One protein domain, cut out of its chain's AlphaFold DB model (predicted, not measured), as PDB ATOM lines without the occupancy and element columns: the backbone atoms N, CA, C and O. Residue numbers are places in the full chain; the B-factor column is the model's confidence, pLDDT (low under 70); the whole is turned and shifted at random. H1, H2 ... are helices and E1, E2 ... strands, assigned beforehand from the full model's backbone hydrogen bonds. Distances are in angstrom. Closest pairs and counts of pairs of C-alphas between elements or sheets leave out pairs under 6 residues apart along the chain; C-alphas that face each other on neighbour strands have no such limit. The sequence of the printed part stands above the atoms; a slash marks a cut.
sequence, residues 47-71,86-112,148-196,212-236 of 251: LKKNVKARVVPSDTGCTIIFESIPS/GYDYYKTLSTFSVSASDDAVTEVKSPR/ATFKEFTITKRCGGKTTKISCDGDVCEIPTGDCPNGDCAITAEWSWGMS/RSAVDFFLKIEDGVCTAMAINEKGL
ATOM      1  N   LEU A  47     152.360 112.120  91.758       49.47
ATOM      2  CA  LEU A  47     151.019 111.803  92.259       49.47
ATOM      3  C   LEU A  47     150.808 112.252  93.720       49.47
ATOM      4  O   LEU A  47     149.729 112.040  94.270       49.47
ATOM      5  N   LYS A  48     151.821 112.864  94.355       52.16
ATOM      6  CA  LYS A  48     151.760 113.421  95.715       52.16
ATOM      7  C   LYS A  48     151.234 114.860  95.775       52.16
ATOM      8  O   LYS A  48     151.212 115.449  96.853       52.16
ATOM      9  N   LYS A  49     150.829 115.455  94.651       65.31
ATOM     10  CA  LYS A  49     150.338 116.841  94.620       65.31
ATOM     11  C   LYS A  49     148.884 116.932  95.086       65.31
ATOM     12  O   LYS A  49     147.955 116.868  94.290       65.31
ATOM     13  N   ASN A  50     148.667 117.101  96.384       71.56
ATOM     14  CA  ASN A  50     147.331 117.355  96.925       71.56
ATOM     15  C   ASN A  50     146.931 118.829  96.734       71.56
ATOM     16  O   ASN A  50     147.774 119.729  96.788       71.56
ATOM     17  N   VAL A  51     145.636 119.083  96.538       77.38
ATOM     18  CA  VAL A  51     145.068 120.433  96.670       77.38
ATOM     19  C   VAL A  51     144.666 120.616  98.123       77.38
ATOM     20  O   VAL A  51     143.900 119.820  98.662       77.38
ATOM     21  N   LYS A  52     145.172 121.657  98.774       80.69
ATOM     22  CA  LYS A  52     144.822 121.974 100.153       80.69
ATOM     23  C   LYS A  52     143.597 122.874 100.158       80.69
ATOM     24  O   LYS A  52     143.628 123.965  99.597       80.69
ATOM     25  N   ALA A  53     142.526 122.429 100.794       82.44
ATOM     26  CA  ALA A  53     141.361 123.252 101.065       82.44
ATOM     27  C   ALA A  53     141.422 123.748 102.509       82.44
ATOM     28  O   ALA A  53     141.711 122.983 103.431       82.44
ATOM     29  N   ARG A  54     141.157 125.036 102.708       81.44
ATOM     30  CA  ARG A  54     141.089 125.676 104.017       81.44
ATOM     31  C   ARG A  54     139.816 126.499 104.125       81.44
ATOM     32  O   ARG A  54     139.459 127.203 103.189       81.44
ATOM     33  N   VAL A  55     139.181 126.465 105.287       78.50
ATOM     34  CA  VAL A  55     138.052 127.328 105.632       78.50
ATOM     35  C   VAL A  55     138.483 128.257 106.755       78.50
ATOM     36  O   VAL A  55     139.043 127.818 107.751       78.50
ATOM     37  N   VAL A  56     138.253 129.555 106.586       80.19
ATOM     38  CA  VAL A  56     138.579 130.575 107.586       80.19
ATOM     39  C   VAL A  56     137.288 131.282 107.990       80.19
ATOM     40  O   VAL A  56     136.715 131.996 107.167       80.19
ATOM     41  N   PRO A  57     136.801 131.108 109.229       72.75
ATOM     42  CA  PRO A  57     135.607 131.807 109.692       72.75
ATOM     43  C   PRO A  57     135.822 133.325 109.777       72.75
ATOM     44  O   PRO A  57     136.868 133.781 110.253       72.75
ATOM     45  N   SER A  58     134.812 134.097 109.380       71.56
ATOM     46  CA  SER A  58     134.764 135.561 109.456       71.56
ATOM     47  C   SER A  58     133.531 136.030 110.241       71.56
ATOM     48  O   SER A  58     132.709 135.225 110.685       71.56
ATOM     49  N   ASP A  59     133.402 137.340 110.452       67.19
ATOM     50  CA  ASP A  59     132.288 137.897 111.230       67.19
ATOM     51  C   ASP A  59     130.942 137.754 110.500       67.19
ATOM     52  O   ASP A  59     129.907 137.553 111.133       67.19
ATOM     53  N   THR A  60     130.960 137.801 109.166       72.62
ATOM     54  CA  THR A  60     129.771 137.731 108.300       72.62
ATOM     55  C   THR A  60     129.610 136.389 107.579       72.62
ATOM     56  O   THR A  60     128.678 136.236 106.790       72.62
ATOM     57  N   GLY A  61     130.486 135.413 107.838       79.75
ATOM     58  CA  GLY A  61     130.425 134.077 107.247       79.75
ATOM     59  C   GLY A  61     131.767 133.350 107.263       79.75
ATOM     60  O   GLY A  61     132.339 133.129 108.331       79.75
ATOM     61  N   CYS A  62     132.271 132.924 106.104       76.06
ATOM     62  CA  CYS A  62     133.592 132.300 106.013       76.06
ATOM     63  C   CYS A  62     134.274 132.526 104.661       76.06
ATOM     64  O   CYS A  62     133.660 132.947 103.687       76.06
ATOM     65  N   THR A  63     135.565 132.223 104.611       81.06
ATOM     66  CA  THR A  63     136.367 132.230 103.390       81.06
ATOM     67  C   THR A  63     136.862 130.817 103.115       81.06
ATOM     68  O   THR A  63     137.545 130.233 103.954       81.06
ATOM     69  N   ILE A  64     136.548 130.273 101.941       82.12
ATOM     70  CA  ILE A  64     137.068 128.996 101.449       82.12
ATOM     71  C   ILE A  64     138.270 129.293 100.551       82.12
ATOM     72  O   ILE A  64     138.174 130.073  99.605       82.12
ATOM     73  N   ILE A  65     139.406 128.680 100.851       82.12
ATOM     74  CA  ILE A  65     140.674 128.861 100.148       82.12
ATOM     75  C   ILE A  65     141.106 127.505  99.612       82.12
ATOM     76  O   ILE A  65     141.242 126.551 100.376       82.12
ATOM     77  N   PHE A  66     141.371 127.433  98.315       81.12
ATOM     78  CA  PHE A  66     142.005 126.286  97.687       81.12
ATOM     79  C   PHE A  66     143.410 126.675  97.246       81.12
ATOM     80  O   PHE A  66     143.591 127.596  96.452       81.12
ATOM     81  N   GLU A  67     144.397 125.974  97.787       79.38
ATOM     82  CA  GLU A  67     145.814 126.170  97.517       79.38
ATOM     83  C   GLU A  67     146.355 124.918  96.826       79.38
ATOM     84  O   GLU A  67     146.360 123.819  97.390       79.38
ATOM     85  N   SER A  68     146.818 125.069  95.588       68.50
ATOM     86  CA  SER A  68     147.641 124.042  94.958       68.50
ATOM     87  C   SER A  68     149.088 124.270  95.375       68.50
ATOM     88  O   SER A  68     149.610 125.359  95.138       68.50
ATOM     89  N   ILE A  69     149.756 123.270  95.948       57.97
ATOM     90  CA  ILE A  69     151.202 123.358  96.170       57.97
ATOM     91  C   ILE A  69     151.855 123.298  94.784       57.97
ATOM     92  O   ILE A  69     151.776 122.246  94.137       57.97
ATOM     93  N   PRO A  70     152.470 124.384  94.272       51.16
ATOM     94  CA  PRO A  70     153.190 124.278  93.019       51.16
ATOM     95  C   PRO A  70     154.325 123.281  93.239       51.16
ATOM     96  O   PRO A  70     155.085 123.394  94.203       51.16
ATOM     97  N   SER A  71     154.463 122.300  92.343       43.78
ATOM     98  CA  SER A  71     155.720 121.563  92.264       43.78
ATOM     99  C   SER A  71     156.810 122.596  92.069       43.78
ATOM    100  O   SER A  71     156.782 123.307  91.064       43.78
ATOM    101  N   GLY A  86     154.107 137.356  91.987       41.72
ATOM    102  CA  GLY A  86     152.760 137.739  92.423       41.72
ATOM    103  C   GLY A  86     151.646 137.108  91.588       41.72
ATOM    104  O   GLY A  86     150.746 136.494  92.140       41.72
ATOM    105  N   TYR A  87     151.701 137.228  90.259       36.81
ATOM    106  CA  TYR A  87     150.588 136.810  89.395       36.81
ATOM    107  C   TYR A  87     150.410 135.287  89.360       36.81
ATOM    108  O   TYR A  87     149.287 134.795  89.432       36.81
ATOM    109  N   ASP A  88     151.516 134.544  89.313       40.72
ATOM    110  CA  ASP A  88     151.468 133.082  89.250       40.72
ATOM    111  C   ASP A  88     151.074 132.459  90.602       40.72
ATOM    112  O   ASP A  88     150.386 131.444  90.622       40.72
ATOM    113  N   TYR A  89     151.388 133.116  91.728       44.94
ATOM    114  CA  TYR A  89     150.922 132.708  93.062       44.94
ATOM    115  C   TYR A  89     149.397 132.833  93.214       44.94
ATOM    116  O   TYR A  89     148.757 131.963  93.802       44.94
ATOM    117  N   TYR A  90     148.782 133.867  92.627       46.44
ATOM    118  CA  TYR A  90     147.319 134.012  92.632       46.44
ATOM    119  C   TYR A  90     146.611 133.075  91.655       46.44
ATOM    120  O   TYR A  90     145.445 132.768  91.859       46.44
ATOM    121  N   LYS A  91     147.295 132.563  90.624       50.88
ATOM    122  CA  LYS A  91     146.731 131.489  89.790       50.88
ATOM    123  C   LYS A  91     146.605 130.167  90.544       50.88
ATOM    124  O   LYS A  91     145.717 129.383  90.241       50.88
ATOM    125  N   THR A  92     147.483 129.932  91.517       58.78
ATOM    126  CA  THR A  92     147.495 128.714  92.342       58.78
ATOM    127  C   THR A  92     146.613 128.799  93.593       58.78
ATOM    128  O   THR A  92     146.500 127.818  94.328       58.78
ATOM    129  N   LEU A  93     146.005 129.965  93.843       68.31
ATOM    130  CA  LEU A  93     145.167 130.253  95.006       68.31
ATOM    131  C   LEU A  93     143.795 130.751  94.563       68.31
ATOM    132  O   LEU A  93     143.651 131.891  94.125       68.31
ATOM    133  N   SER A  94     142.772 129.925  94.749       76.31
ATOM    134  CA  SER A  94     141.379 130.318  94.520       76.31
ATOM    135  C   SER A  94     140.704 130.568  95.860       76.31
ATOM    136  O   SER A  94     140.679 129.694  96.726       76.31
ATOM    137  N   THR A  95     140.193 131.782  96.051       80.31
ATOM    138  CA  THR A  95     139.575 132.218  97.306       80.31
ATOM    139  C   THR A  95     138.120 132.584  97.062       80.31
ATOM    140  O   THR A  95     137.811 133.315  96.125       80.31
ATOM    141  N   PHE A  96     137.230 132.107  97.923       82.56
ATOM    142  CA  PHE A  96     135.793 132.330  97.837       82.56
ATOM    143  C   PHE A  96     135.274 132.814  99.186       82.56
ATOM    144  O   PHE A  96     135.620 132.238 100.214       82.56
ATOM    145  N   SER A  97     134.450 133.858  99.196       80.69
ATOM    146  CA  SER A  97     133.745 134.298 100.401       80.69
ATOM    147  C   SER A  97     132.337 133.718 100.419       80.69
ATOM    148  O   SER A  97     131.681 133.656  99.381       80.69
ATOM    149  N   VAL A  98     131.902 133.279 101.592       81.62
ATOM    150  CA  VAL A  98     130.590 132.698 101.857       81.62
ATOM    151  C   VAL A  98     129.907 133.558 102.903       81.62
ATOM    152  O   VAL A  98     130.467 133.793 103.974       81.62
ATOM    153  N   SER A  99     128.700 134.013 102.604       76.94
ATOM    154  CA  SER A  99     127.879 134.798 103.521       76.94
ATOM    155  C   SER A  99     127.027 133.888 104.410       76.94
ATOM    156  O   SER A  99     126.364 132.976 103.923       76.94
ATOM    157  N   ALA A 100     127.019 134.133 105.721       72.81
ATOM    158  CA  ALA A 100     126.186 133.379 106.661       72.81
ATOM    159  C   ALA A 100     124.705 133.798 106.642       72.81
ATOM    160  O   ALA A 100     123.866 133.092 107.199       72.81
ATOM    161  N   SER A 101     124.360 134.939 106.035       71.25
ATOM    162  CA  SER A 101     122.977 135.438 106.018       71.25
ATOM    163  C   SER A 101     122.126 134.821 104.906       71.25
ATOM    164  O   SER A 101     120.918 134.657 105.083       71.25
ATOM    165  N   ASP A 102     122.745 134.488 103.773       72.75
ATOM    166  CA  ASP A 102     122.077 134.039 102.547       72.75
ATOM    167  C   ASP A 102     122.795 132.879 101.834       72.75
ATOM    168  O   ASP A 102     122.365 132.475 100.755       72.75
ATOM    169  N   ASP A 103     123.866 132.333 102.424       73.00
ATOM    170  CA  ASP A 103     124.703 131.268 101.853       73.00
ATOM    171  C   ASP A 103     125.309 131.617 100.477       73.00
ATOM    172  O   ASP A 103     125.759 130.732  99.741       73.00
ATOM    173  N   ALA A 104     125.353 132.906 100.113       74.88
ATOM    174  CA  ALA A 104     125.910 133.341  98.840       74.88
ATOM    175  C   ALA A 104     127.431 133.144  98.813       74.88
ATOM    176  O   ALA A 104     128.138 133.548  99.739       74.88
ATOM    177  N   VAL A 105     127.936 132.561  97.719       78.94
ATOM    178  CA  VAL A 105     129.368 132.328  97.490       78.94
ATOM    179  C   VAL A 105     129.867 133.244  96.380       78.94
ATOM    180  O   VAL A 105     129.308 133.255  95.284       78.94
ATOM    181  N   THR A 106     130.930 134.002  96.641       80.62
ATOM    182  CA  THR A 106     131.533 134.910  95.654       80.62
ATOM    183  C   THR A 106     133.038 134.702  95.544       80.62
ATOM    184  O   THR A 106     133.732 134.524  96.543       80.62
ATOM    185  N   GLU A 107     133.554 134.712  94.316       80.00
ATOM    186  CA  GLU A 107     134.987 134.598  94.042       80.00
ATOM    187  C   GLU A 107     135.725 135.893  94.405       80.00
ATOM    188  O   GLU A 107     135.356 136.992  93.980       80.00
ATOM    189  N   VAL A 108     136.816 135.752  95.155       73.19
ATOM    190  CA  VAL A 108     137.705 136.845  95.541       73.19
ATOM    191  C   VAL A 108     138.832 136.943  94.517       73.19
ATOM    192  O   VAL A 108     139.798 136.186  94.546       73.19
ATOM    193  N   LYS A 109     138.717 137.906  93.598       65.50
ATOM    194  CA  LYS A 109     139.642 138.071  92.462       65.50
ATOM    195  C   LYS A 109     140.988 138.708  92.833       65.50
ATOM    196  O   LYS A 109     141.892 138.747  91.998       65.50
ATOM    197  N   SER A 110     141.148 139.248  94.044       52.31
ATOM    198  CA  SER A 110     142.409 139.839  94.513       52.31
ATOM    199  C   SER A 110     142.514 139.862  96.048       52.31
ATOM    200  O   SER A 110     141.527 140.147  96.719       52.31
ATOM    201  N   PRO A 111     143.707 139.665  96.649       44.12
ATOM    202  CA  PRO A 111     143.879 139.671  98.113       44.12
ATOM    203  C   PRO A 111     143.529 140.999  98.784       44.12
ATOM    204  O   PRO A 111     143.208 141.031  99.969       44.12
ATOM    205  N   ARG A 112     143.571 142.101  98.024       42.81
ATOM    206  CA  ARG A 112     143.110 143.417  98.486       42.81
ATOM    207  C   ARG A 112     141.616 143.408  98.840       42.81
ATOM    208  O   ARG A 112     141.209 144.155  99.725       42.81
ATOM    209  N   ALA A 148     130.902 133.687 113.207       57.38
ATOM    210  CA  ALA A 148     130.295 132.515 112.587       57.38
ATOM    211  C   ALA A 148     131.074 131.280 113.032       57.38
ATOM    212  O   ALA A 148     132.262 131.142 112.744       57.38
ATOM    213  N   THR A 149     130.435 130.410 113.813       61.09
ATOM    214  CA  THR A 149     131.067 129.165 114.246       61.09
ATOM    215  C   THR A 149     130.756 128.105 113.210       61.09
ATOM    216  O   THR A 149     129.601 127.861 112.870       61.09
ATOM    217  N   PHE A 150     131.804 127.517 112.653       67.62
ATOM    218  CA  PHE A 150     131.698 126.469 111.652       67.62
ATOM    219  C   PHE A 150     131.629 125.117 112.362       67.62
ATOM    220  O   PHE A 150     132.404 124.891 113.293       67.62
ATOM    221  N   LYS A 151     130.693 124.237 111.981       71.38
ATOM    222  CA  LYS A 151     130.504 122.957 112.687       71.38
ATOM    223  C   LYS A 151     131.077 121.760 111.931       71.38
ATOM    224  O   LYS A 151     131.791 120.954 112.514       71.38
ATOM    225  N   GLU A 152     130.740 121.627 110.654       77.56
ATOM    226  CA  GLU A 152     131.134 120.487 109.816       77.56
ATOM    227  C   GLU A 152     131.490 121.012 108.425       77.56
ATOM    228  O   GLU A 152     130.669 121.721 107.838       77.56
ATOM    229  N   PHE A 153     132.677 120.663 107.905       82.62
ATOM    230  CA  PHE A 153     133.078 120.901 106.514       82.62
ATOM    231  C   PHE A 153     133.327 119.570 105.818       82.62
ATOM    232  O   PHE A 153     134.016 118.691 106.337       82.62
ATOM    233  N   THR A 154     132.757 119.399 104.636       85.44
ATOM    234  CA  THR A 154     132.904 118.171 103.865       85.44
ATOM    235  C   THR A 154     133.117 118.506 102.405       85.44
ATOM    236  O   THR A 154     132.391 119.306 101.827       85.44
ATOM    237  N   ILE A 155     134.086 117.838 101.790       86.81
ATOM    238  CA  ILE A 155     134.374 117.970 100.368       86.81
ATOM    239  C   ILE A 155     134.043 116.657  99.673       86.81
ATOM    240  O   ILE A 155     134.555 115.599 100.032       86.81
ATOM    241  N   THR A 156     133.212 116.718  98.640       87.19
ATOM    242  CA  THR A 156     132.959 115.594  97.740       87.19
ATOM    243  C   THR A 156     133.630 115.867  96.403       87.19
ATOM    244  O   THR A 156     133.200 116.734  95.651       87.19
ATOM    245  N   LYS A 157     134.680 115.110  96.086       87.00
ATOM    246  CA  LYS A 157     135.374 115.146  94.796       87.00
ATOM    247  C   LYS A 157     134.757 114.114  93.853       87.00
ATOM    248  O   LYS A 157     134.588 112.956  94.230       87.00
ATOM    249  N   ARG A 158     134.492 114.504  92.607       85.19
ATOM    250  CA  ARG A 158     134.116 113.610  91.507       85.19
ATOM    251  C   ARG A 158     135.100 113.769  90.352       85.19
ATOM    252  O   ARG A 158     135.177 114.842  89.759       85.19
ATOM    253  N   CYS A 159     135.828 112.707  90.018       81.75
ATOM    254  CA  CYS A 159     136.609 112.635  88.781       81.75
ATOM    255  C   CYS A 159     136.752 111.193  88.286       81.75
ATOM    256  O   CYS A 159     136.786 110.257  89.082       81.75
ATOM    257  N   GLY A 160     136.821 111.010  86.962       72.62
ATOM    258  CA  GLY A 160     137.094 109.707  86.350       72.62
ATOM    259  C   GLY A 160     136.035 108.656  86.695       72.62
ATOM    260  O   GLY A 160     136.360 107.486  86.860       72.62
ATOM    261  N   GLY A 161     134.785 109.089  86.904       75.50
ATOM    262  CA  GLY A 161     133.680 108.236  87.357       75.50
ATOM    263  C   GLY A 161     133.737 107.829  88.836       75.50
ATOM    264  O   GLY A 161     132.828 107.153  89.311       75.50
ATOM    265  N   LYS A 162     134.763 108.249  89.586       79.12
ATOM    266  CA  LYS A 162     134.901 107.985  91.022       79.12
ATOM    267  C   LYS A 162     134.410 109.175  91.835       79.12
ATOM    268  O   LYS A 162     134.607 110.327  91.452       79.12
ATOM    269  N   THR A 163     133.779 108.878  92.967       85.69
ATOM    270  CA  THR A 163     133.346 109.872  93.954       85.69
ATOM    271  C   THR A 163     134.055 109.599  95.273       85.69
ATOM    272  O   THR A 163     133.933 108.502  95.813       85.69
ATOM    273  N   THR A 164     134.755 110.601  95.795       85.38
ATOM    274  CA  THR A 164     135.491 110.528  97.060       85.38
ATOM    275  C   THR A 164     134.961 111.602  97.995       85.38
ATOM    276  O   THR A 164     134.908 112.774  97.627       85.38
ATOM    277  N   LYS A 165     134.566 111.207  99.204       88.12
ATOM    278  CA  LYS A 165     134.086 112.116 100.245       88.12
ATOM    279  C   LYS A 165     135.172 112.300 101.300       88.12
ATOM    280  O   LYS A 165     135.725 111.314 101.780       88.12
ATOM    281  N   ILE A 166     135.461 113.545 101.646       85.94
ATOM    282  CA  ILE A 166     136.541 113.952 102.541       85.94
ATOM    283  C   ILE A 166     135.901 114.764 103.668       85.94
ATOM    284  O   ILE A 166     135.338 115.831 103.418       85.94
ATOM    285  N   SER A 167     135.946 114.235 104.892       83.38
ATOM    286  CA  SER A 167     135.631 115.012 106.095       83.38
ATOM    287  C   SER A 167     136.840 115.876 106.416       83.38
ATOM    288  O   SER A 167     137.959 115.365 106.470       83.38
ATOM    289  N   CYS A 168     136.632 117.176 106.582       79.62
ATOM    290  CA  CYS A 168     137.696 118.078 106.985       79.62
ATOM    291  C   CYS A 168     137.588 118.246 108.501       79.62
ATOM    292  O   CYS A 168     136.741 118.989 108.997       79.62
ATOM    293  N   ASP A 169     138.404 117.489 109.232       70.62
ATOM    294  CA  ASP A 169     138.437 117.529 110.691       70.62
ATOM    295  C   ASP A 169     139.183 118.805 111.125       70.62
ATOM    296  O   ASP A 169     140.406 118.830 111.269       70.62
ATOM    297  N   GLY A 170     138.432 119.904 111.248       68.62
ATOM    298  CA  GLY A 170     138.940 121.254 111.512       68.62
ATOM    299  C   GLY A 170     138.861 122.175 110.289       68.62
ATOM    300  O   GLY A 170     138.004 122.019 109.423       68.62
ATOM    301  N   ASP A 171     139.770 123.148 110.219       71.94
ATOM    302  CA  ASP A 171     139.737 124.225 109.219       71.94
ATOM    303  C   ASP A 171     140.489 123.885 107.919       71.94
ATOM    304  O   ASP A 171     140.583 124.724 107.024       71.94
ATOM    305  N   VAL A 172     141.105 122.701 107.811       77.81
ATOM    306  CA  VAL A 172     141.996 122.330 106.697       77.81
ATOM    307  C   VAL A 172     141.805 120.867 106.305       77.81
ATOM    308  O   VAL A 172     141.746 119.996 107.166       77.81
ATOM    309  N   CYS A 173     141.787 120.584 105.004       80.31
ATOM    310  CA  CYS A 173     141.817 119.228 104.464       80.31
ATOM    311  C   CYS A 173     142.591 119.141 103.150       80.31
ATOM    312  O   CYS A 173     142.736 120.116 102.413       80.31
ATOM    313  N   GLU A 174     143.097 117.946 102.861       81.19
ATOM    314  CA  GLU A 174     143.837 117.650 101.640       81.19
ATOM    315  C   GLU A 174     142.961 116.867 100.664       81.19
ATOM    316  O   GLU A 174     142.403 115.820 100.992       81.19
ATOM    317  N   ILE A 175     142.847 117.385  99.445       81.81
ATOM    318  CA  ILE A 175     142.121 116.775  98.342       81.81
ATOM    319  C   ILE A 175     143.145 116.041  97.473       81.81
ATOM    320  O   ILE A 175     143.948 116.697  96.796       81.81
ATOM    321  N   PRO A 176     143.143 114.698  97.462       77.94
ATOM    322  CA  PRO A 176     144.048 113.944  96.611       77.94
ATOM    323  C   PRO A 176     143.709 114.198  95.144       77.94
ATOM    324  O   PRO A 176     142.534 114.220  94.770       77.94
ATOM    325  N   THR A 177     144.723 114.390  94.301       73.38
ATOM    326  CA  THR A 177     144.558 114.552  92.842       73.38
ATOM    327  C   THR A 177     145.075 113.354  92.047       73.38
ATOM    328  O   THR A 177     144.747 113.233  90.871       73.38
ATOM    329  N   GLY A 178     145.832 112.439  92.665       68.06
ATOM    330  CA  GLY A 178     146.521 111.347  91.962       68.06
ATOM    331  C   GLY A 178     145.602 110.365  91.220       68.06
ATOM    332  O   GLY A 178     146.000 109.741  90.244       68.06
ATOM    333  N   ASP A 179     144.346 110.263  91.635       71.69
ATOM    334  CA  ASP A 179     143.274 109.493  90.998       71.69
ATOM    335  C   ASP A 179     142.666 110.185  89.756       71.69
ATOM    336  O   ASP A 179     141.834 109.594  89.069       71.69
ATOM    337  N   CYS A 180     143.091 111.417  89.458       71.69
ATOM    338  CA  CYS A 180     142.675 112.228  88.315       71.69
ATOM    339  C   CYS A 180     143.819 113.161  87.864       71.69
ATOM    340  O   CYS A 180     143.774 114.365  88.116       71.69
ATOM    341  N   PRO A 181     144.877 112.620  87.233       66.50
ATOM    342  CA  PRO A 181     146.070 113.399  86.907       66.50
ATOM    343  C   PRO A 181     145.841 114.428  85.794       66.50
ATOM    344  O   PRO A 181     146.573 115.407  85.738       66.50
ATOM    345  N   ASN A 182     144.844 114.226  84.924       69.38
ATOM    346  CA  ASN A 182     144.503 115.133  83.831       69.38
ATOM    347  C   ASN A 182     142.983 115.164  83.623       69.38
ATOM    348  O   ASN A 182     142.367 114.107  83.464       69.38
ATOM    349  N   GLY A 183     142.396 116.363  83.589       71.88
ATOM    350  CA  GLY A 183     140.989 116.583  83.251       71.88
ATOM    351  C   GLY A 183     140.222 117.455  84.244       71.88
ATOM    352  O   GLY A 183     140.788 118.052  85.163       71.88
ATOM    353  N   ASP A 184     138.909 117.512  84.038       77.19
ATOM    354  CA  ASP A 184     137.997 118.301  84.859       77.19
ATOM    355  C   ASP A 184     137.461 117.461  86.028       77.19
ATOM    356  O   ASP A 184     136.870 116.390  85.860       77.19
ATOM    357  N   CYS A 185     137.659 117.970  87.237       80.25
ATOM    358  CA  CYS A 185     137.081 117.482  88.479       80.25
ATOM    359  C   CYS A 185     135.894 118.362  88.874       80.25
ATOM    360  O   CYS A 185     135.976 119.588  88.817       80.25
ATOM    361  N   ALA A 186     134.819 117.753  89.370       84.38
ATOM    362  CA  ALA A 186     133.777 118.480  90.088       84.38
ATOM    363  C   ALA A 186     133.999 118.324  91.596       84.38
ATOM    364  O   ALA A 186     134.250 117.216  92.079       84.38
ATOM    365  N   ILE A 187     133.911 119.422  92.336       85.94
ATOM    366  CA  ILE A 187     134.043 119.442  93.791       85.94
ATOM    367  C   ILE A 187     132.775 120.041  94.379       85.94
ATOM    368  O   ILE A 187     132.456 121.181  94.086       85.94
ATOM    369  N   THR A 188     132.090 119.315  95.251       87.12
ATOM    370  CA  THR A 188     131.000 119.861  96.065       87.12
ATOM    371  C   THR A 188     131.536 120.119  97.465       87.12
ATOM    372  O   THR A 188     131.952 119.176  98.142       87.12
ATOM    373  N   ALA A 189     131.547 121.375  97.900       84.50
ATOM    374  CA  ALA A 189     131.854 121.739  99.277       84.50
ATOM    375  C   ALA A 189     130.543 121.888 100.053       84.50
ATOM    376  O   ALA A 189     129.697 122.689  99.668       84.50
ATOM    377  N   GLU A 190     130.377 121.118 101.124       85.75
ATOM    378  CA  GLU A 190     129.207 121.119 102.002       85.75
ATOM    379  C   GLU A 190     129.601 121.627 103.390       85.75
ATOM    380  O   GLU A 190     130.639 121.233 103.936       85.75
ATOM    381  N   TRP A 191     128.760 122.469 103.989       82.31
ATOM    382  CA  TRP A 191     128.979 122.985 105.331       82.31
ATOM    383  C   TRP A 191     127.717 123.134 106.167       82.31
ATOM    384  O   TRP A 191     126.590 123.087 105.675       82.31
ATOM    385  N   SER A 192     127.922 123.315 107.471       79.00
ATOM    386  CA  SER A 192     126.867 123.715 108.395       79.00
ATOM    387  C   SER A 192     127.349 124.785 109.369       79.00
ATOM    388  O   SER A 192     128.460 124.723 109.906       79.00
ATOM    389  N   TRP A 193     126.474 125.761 109.595       74.69
ATOM    390  CA  TRP A 193     126.671 126.826 110.568       74.69
ATOM    391  C   TRP A 193     126.319 126.353 111.982       74.69
ATOM    392  O   TRP A 193     125.410 125.545 112.189       74.69
ATOM    393  N   GLY A 194     127.032 126.882 112.971       65.62
ATOM    394  CA  GLY A 194     126.695 126.747 114.379       65.62
ATOM    395  C   GLY A 194     125.387 127.466 114.728       65.62
ATOM    396  O   GLY A 194     124.957 128.406 114.058       65.62
ATOM    397  N   MET A 195     124.758 127.022 115.818       54.34
ATOM    398  CA  MET A 195     123.432 127.456 116.291       54.34
ATOM    399  C   MET A 195     123.265 128.976 116.473       54.34
ATOM    400  O   MET A 195     122.139 129.458 116.510       54.34
ATOM    401  N   SER A 196     124.355 129.737 116.592       53.25
ATOM    402  CA  SER A 196     124.328 131.184 116.819       53.25
ATOM    403  C   SER A 196     124.114 132.028 115.557       53.25
ATOM    404  O   SER A 196     123.930 133.235 115.687       53.25
ATOM    405  N   ARG A 212     122.120 122.219 105.561       67.69
ATOM    406  CA  ARG A 212     123.478 122.004 105.051       67.69
ATOM    407  C   ARG A 212     123.592 122.857 103.797       67.69
ATOM    408  O   ARG A 212     122.809 122.666 102.869       67.69
ATOM    409  N   SER A 213     124.504 123.811 103.817       80.44
ATOM    410  CA  SER A 213     124.786 124.678 102.681       80.44
ATOM    411  C   SER A 213     125.813 123.982 101.799       80.44
ATOM    412  O   SER A 213     126.653 123.233 102.301       80.44
ATOM    413  N   ALA A 214     125.706 124.152 100.487       82.31
ATOM    414  CA  ALA A 214     126.604 123.498  99.553       82.31
ATOM    415  C   ALA A 214     126.854 124.371  98.329       82.31
ATOM    416  O   ALA A 214     125.950 125.065  97.863       82.31
ATOM    417  N   VAL A 215     128.068 124.292  97.794       83.06
ATOM    418  CA  VAL A 215     128.436 124.914  96.523       83.06
ATOM    419  C   VAL A 215     129.270 123.944  95.698       83.06
ATOM    420  O   VAL A 215     130.114 123.215  96.227       83.06
ATOM    421  N   ASP A 216     129.020 123.944  94.395       83.88
ATOM    422  CA  ASP A 216     129.788 123.171  93.433       83.88
ATOM    423  C   ASP A 216     130.884 124.042  92.811       83.88
ATOM    424  O   ASP A 216     130.653 125.184  92.411       83.88
ATOM    425  N   PHE A 217     132.072 123.469  92.671       82.94
ATOM    426  CA  PHE A 217     133.229 124.034  91.997       82.94
ATOM    427  C   PHE A 217     133.661 123.124  90.847       82.94
ATOM    428  O   PHE A 217     133.589 121.894  90.934       82.94
ATOM    429  N   PHE A 218     134.178 123.734  89.787       81.94
ATOM    430  CA  PHE A 218     134.967 123.053  88.773       81.94
ATOM    431  C   PHE A 218     136.442 123.228  89.076       81.94
ATOM    432  O   PHE A 218     136.901 124.340  89.327       81.94
ATOM    433  N   LEU A 219     137.176 122.125  89.019       79.88
ATOM    434  CA  LEU A 219     138.610 122.067  89.206       79.88
ATOM    435  C   LEU A 219     139.244 121.511  87.935       79.88
ATOM    436  O   LEU A 219     138.957 120.382  87.549       79.88
ATOM    437  N   LYS A 220     140.134 122.278  87.312       77.69
ATOM    438  CA  LYS A 220     140.911 121.818  86.162       77.69
ATOM    439  C   LYS A 220     142.269 121.316  86.638       77.69
ATOM    440  O   LYS A 220     142.991 122.061  87.305       77.69
ATOM    441  N   ILE A 221     142.594 120.065  86.316       73.44
ATOM    442  CA  ILE A 221     143.863 119.430  86.678       73.44
ATOM    443  C   ILE A 221     144.670 119.142  85.411       73.44
ATOM    444  O   ILE A 221     144.176 118.483  84.495       73.44
ATOM    445  N   GLU A 222     145.914 119.611  85.384       67.94
ATOM    446  CA  GLU A 222     146.910 119.286  84.359       67.94
ATOM    447  C   GLU A 222     148.180 118.784  85.064       67.94
ATOM    448  O   GLU A 222     148.688 119.418  85.992       67.94
ATOM    449  N   ASP A 223     148.671 117.610  84.673       65.25
ATOM    450  CA  ASP A 223     149.850 116.941  85.237       65.25
ATOM    451  C   ASP A 223     149.819 116.777  86.774       65.25
ATOM    452  O   ASP A 223     150.830 116.935  87.473       65.25
ATOM    453  N   GLY A 224     148.638 116.474  87.322       61.72
ATOM    454  CA  GLY A 224     148.395 116.346  88.762       61.72
ATOM    455  C   GLY A 224     148.406 117.679  89.520       61.72
ATOM    456  O   GLY A 224     148.385 117.685  90.748       61.72
ATOM    457  N   VAL A 225     148.454 118.815  88.819       64.56
ATOM    458  CA  VAL A 225     148.405 120.161  89.403       64.56
ATOM    459  C   VAL A 225     147.046 120.785  89.116       64.56
ATOM    460  O   VAL A 225     146.582 120.793  87.981       64.56
ATOM    461  N   CYS A 226     146.414 121.356  90.139       68.12
ATOM    462  CA  CYS A 226     145.257 122.225  89.951       68.12
ATOM    463  C   CYS A 226     145.689 123.508  89.227       68.12
ATOM    464  O   CYS A 226     146.418 124.322  89.790       68.12
ATOM    465  N   THR A 227     145.226 123.695  87.992       65.44
ATOM    466  CA  THR A 227     145.544 124.873  87.170       65.44
ATOM    467  C   THR A 227     144.469 125.953  87.221       65.44
ATOM    468  O   THR A 227     144.746 127.102  86.882       65.44
ATOM    469  N   ALA A 228     143.235 125.593  87.580       64.75
ATOM    470  CA  ALA A 228     142.126 126.534  87.718       64.75
ATOM    471  C   ALA A 228     141.034 125.970  88.632       64.75
ATOM    472  O   ALA A 228     140.755 124.768  88.592       64.75
ATOM    473  N   MET A 229     140.374 126.849  89.388       74.75
ATOM    474  CA  MET A 229     139.162 126.522  90.131       74.75
ATOM    475  C   MET A 229     138.123 127.635  89.991       74.75
ATOM    476  O   MET A 229     138.463 128.809  90.102       74.75
ATOM    477  N   ALA A 230     136.867 127.271  89.741       73.94
ATOM    478  CA  ALA A 230     135.777 128.220  89.527       73.94
ATOM    479  C   ALA A 230     134.465 127.707  90.128       73.94
ATOM    480  O   ALA A 230     134.268 126.498  90.243       73.94
ATOM    481  N   ILE A 231     133.552 128.615  90.479       76.75
ATOM    482  CA  ILE A 231     132.194 128.249  90.904       76.75
ATOM    483  C   ILE A 231     131.459 127.639  89.709       76.75
ATOM    484  O   ILE A 231     131.481 128.173  88.598       76.75
ATOM    485  N   ASN A 232     130.788 126.516  89.935       72.31
ATOM    486  CA  ASN A 232     129.892 125.937  88.954       72.31
ATOM    487  C   ASN A 232     128.566 126.709  88.962       72.31
ATOM    488  O   ASN A 232     127.643 126.401  89.715       72.31
ATOM    489  N   GLU A 233     128.449 127.697  88.077       60.38
ATOM    490  CA  GLU A 233     127.232 128.503  87.918       60.38
ATOM    491  C   GLU A 233     126.002 127.689  87.460       60.38
ATOM    492  O   GLU A 233     124.888 128.209  87.462       60.38
ATOM    493  N   LYS A 234     126.141 126.396  87.113       47.81
ATOM    494  CA  LYS A 234     125.002 125.545  86.713       47.81
ATOM    495  C   LYS A 234     124.121 125.059  87.874       47.81
ATOM    496  O   LYS A 234     123.245 124.226  87.640       47.81
ATOM    497  N   GLY A 235     124.308 125.543  89.101       37.31
ATOM    498  CA  GLY A 235     123.593 124.993  90.255       37.31
ATOM    499  C   GLY A 235     123.552 125.870  91.498       37.31
ATOM    500  O   GLY A 235     123.892 125.395  92.573       37.31
ATOM    501  N   LEU A 236     123.084 127.115  91.397       35.03
ATOM    502  CA  LEU A 236     122.528 127.798  92.571       35.03
ATOM    503  C   LEU A 236     121.074 127.325  92.771       35.03
ATOM    504  O   LEU A 236     120.278 127.411  91.830       35.03
TER     505      LEU A 236
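What this domain is: This is residues 47 to 71, 86 to 112, 148 to 196 and 212 to 236 of the 251 residues of an uncharacterized protein of Flavobacterium nackdongense (UniProt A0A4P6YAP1). Two twisted sheets of five strands each lie face to face as a sandwich, with E4 E3 E2 E1 E7 in one layer and E6 E5 E8 E9 E10 in the other, their strands running at 16 degrees to each other. One short helix, H1, sits at the border of the first sheet and only grazes it. The 126 printed residues hold ten named strands and one named helix, in the order E1 E2 H1 E3 E4 E5 E6 E7 E8 E9 E10; both sheets are antiparallel, in the strand orders just given, and the class is mostly strand. The whole is compact and rounded, with a radius of gyration of the C-alphas of 14.0 A and spans of 43 by 34 by 28 A.

How they stand to each other: Begin with E1, residues 51 to 57, and E2, residues 61 to 68, a hairpin in which N 54 and O 65 are 2.8 A apart. E3, residues 93 to 99, is the antiparallel neighbour of E2, with N 64 and O 96 at 2.8 A, and forms a hairpin with edge strand E4, residues 105 to 107, where N 106 and O 97 are 2.9 A apart. H1, residues 86 to 91, only just is on this sheet, grazing it with residues 89 to 91; its O i to N i+4 pairs are all within hydrogen-bond range. In the other sheet, E5, residues 150 to 159, and E6, residues 162 to 168, form a hairpin with N 157 and O 164 at 2.8 A. E7, residues 172 to 175, belongs to the first sheet, with N 53 and O 173 at 2.8 A. E8, residues 183 to 193, stands between E5, with N 156 and O 188 at 2.8 A, and E9, residues 213 to 222, with N 217 and O 187 at 2.7 A. E10, residues 225 to 231, closes a hairpin with E9, with N 218 and O 230 at 2.8 A. Between the sheets, the closest C-alphas of E3 and E10 are those of Ser 94 and Met 229, 6.2 A apart.

Where its parts are: Find C-alpha 51 at (145.068, 120.433, 96.670), where E1 begins. E8, the longest strand, runs 32.5 A from C-alpha 183 at (140.989, 116.583, 83.251); E9 measures 29.2 A and E5 27.2 A. E10 ends at C-alpha 231, (132.194, 128.249, 90.904).

The domain as a whole: The C-alphas of Ser 196 and Asp 223, the two farthest apart, are 43.0 A apart. Three cuts leave gaps between C-alphas: 16.4 A from 71 to 86, 22.0 A from 112 to 148 and 14.9 A from 196 to 212. Of the links printed whole, E7 to E8 is short and the others are tight. The mean pLDDT of the printed part is 71.7; look for values under 70 at residues 86 to 93 and 222 to 228, among others.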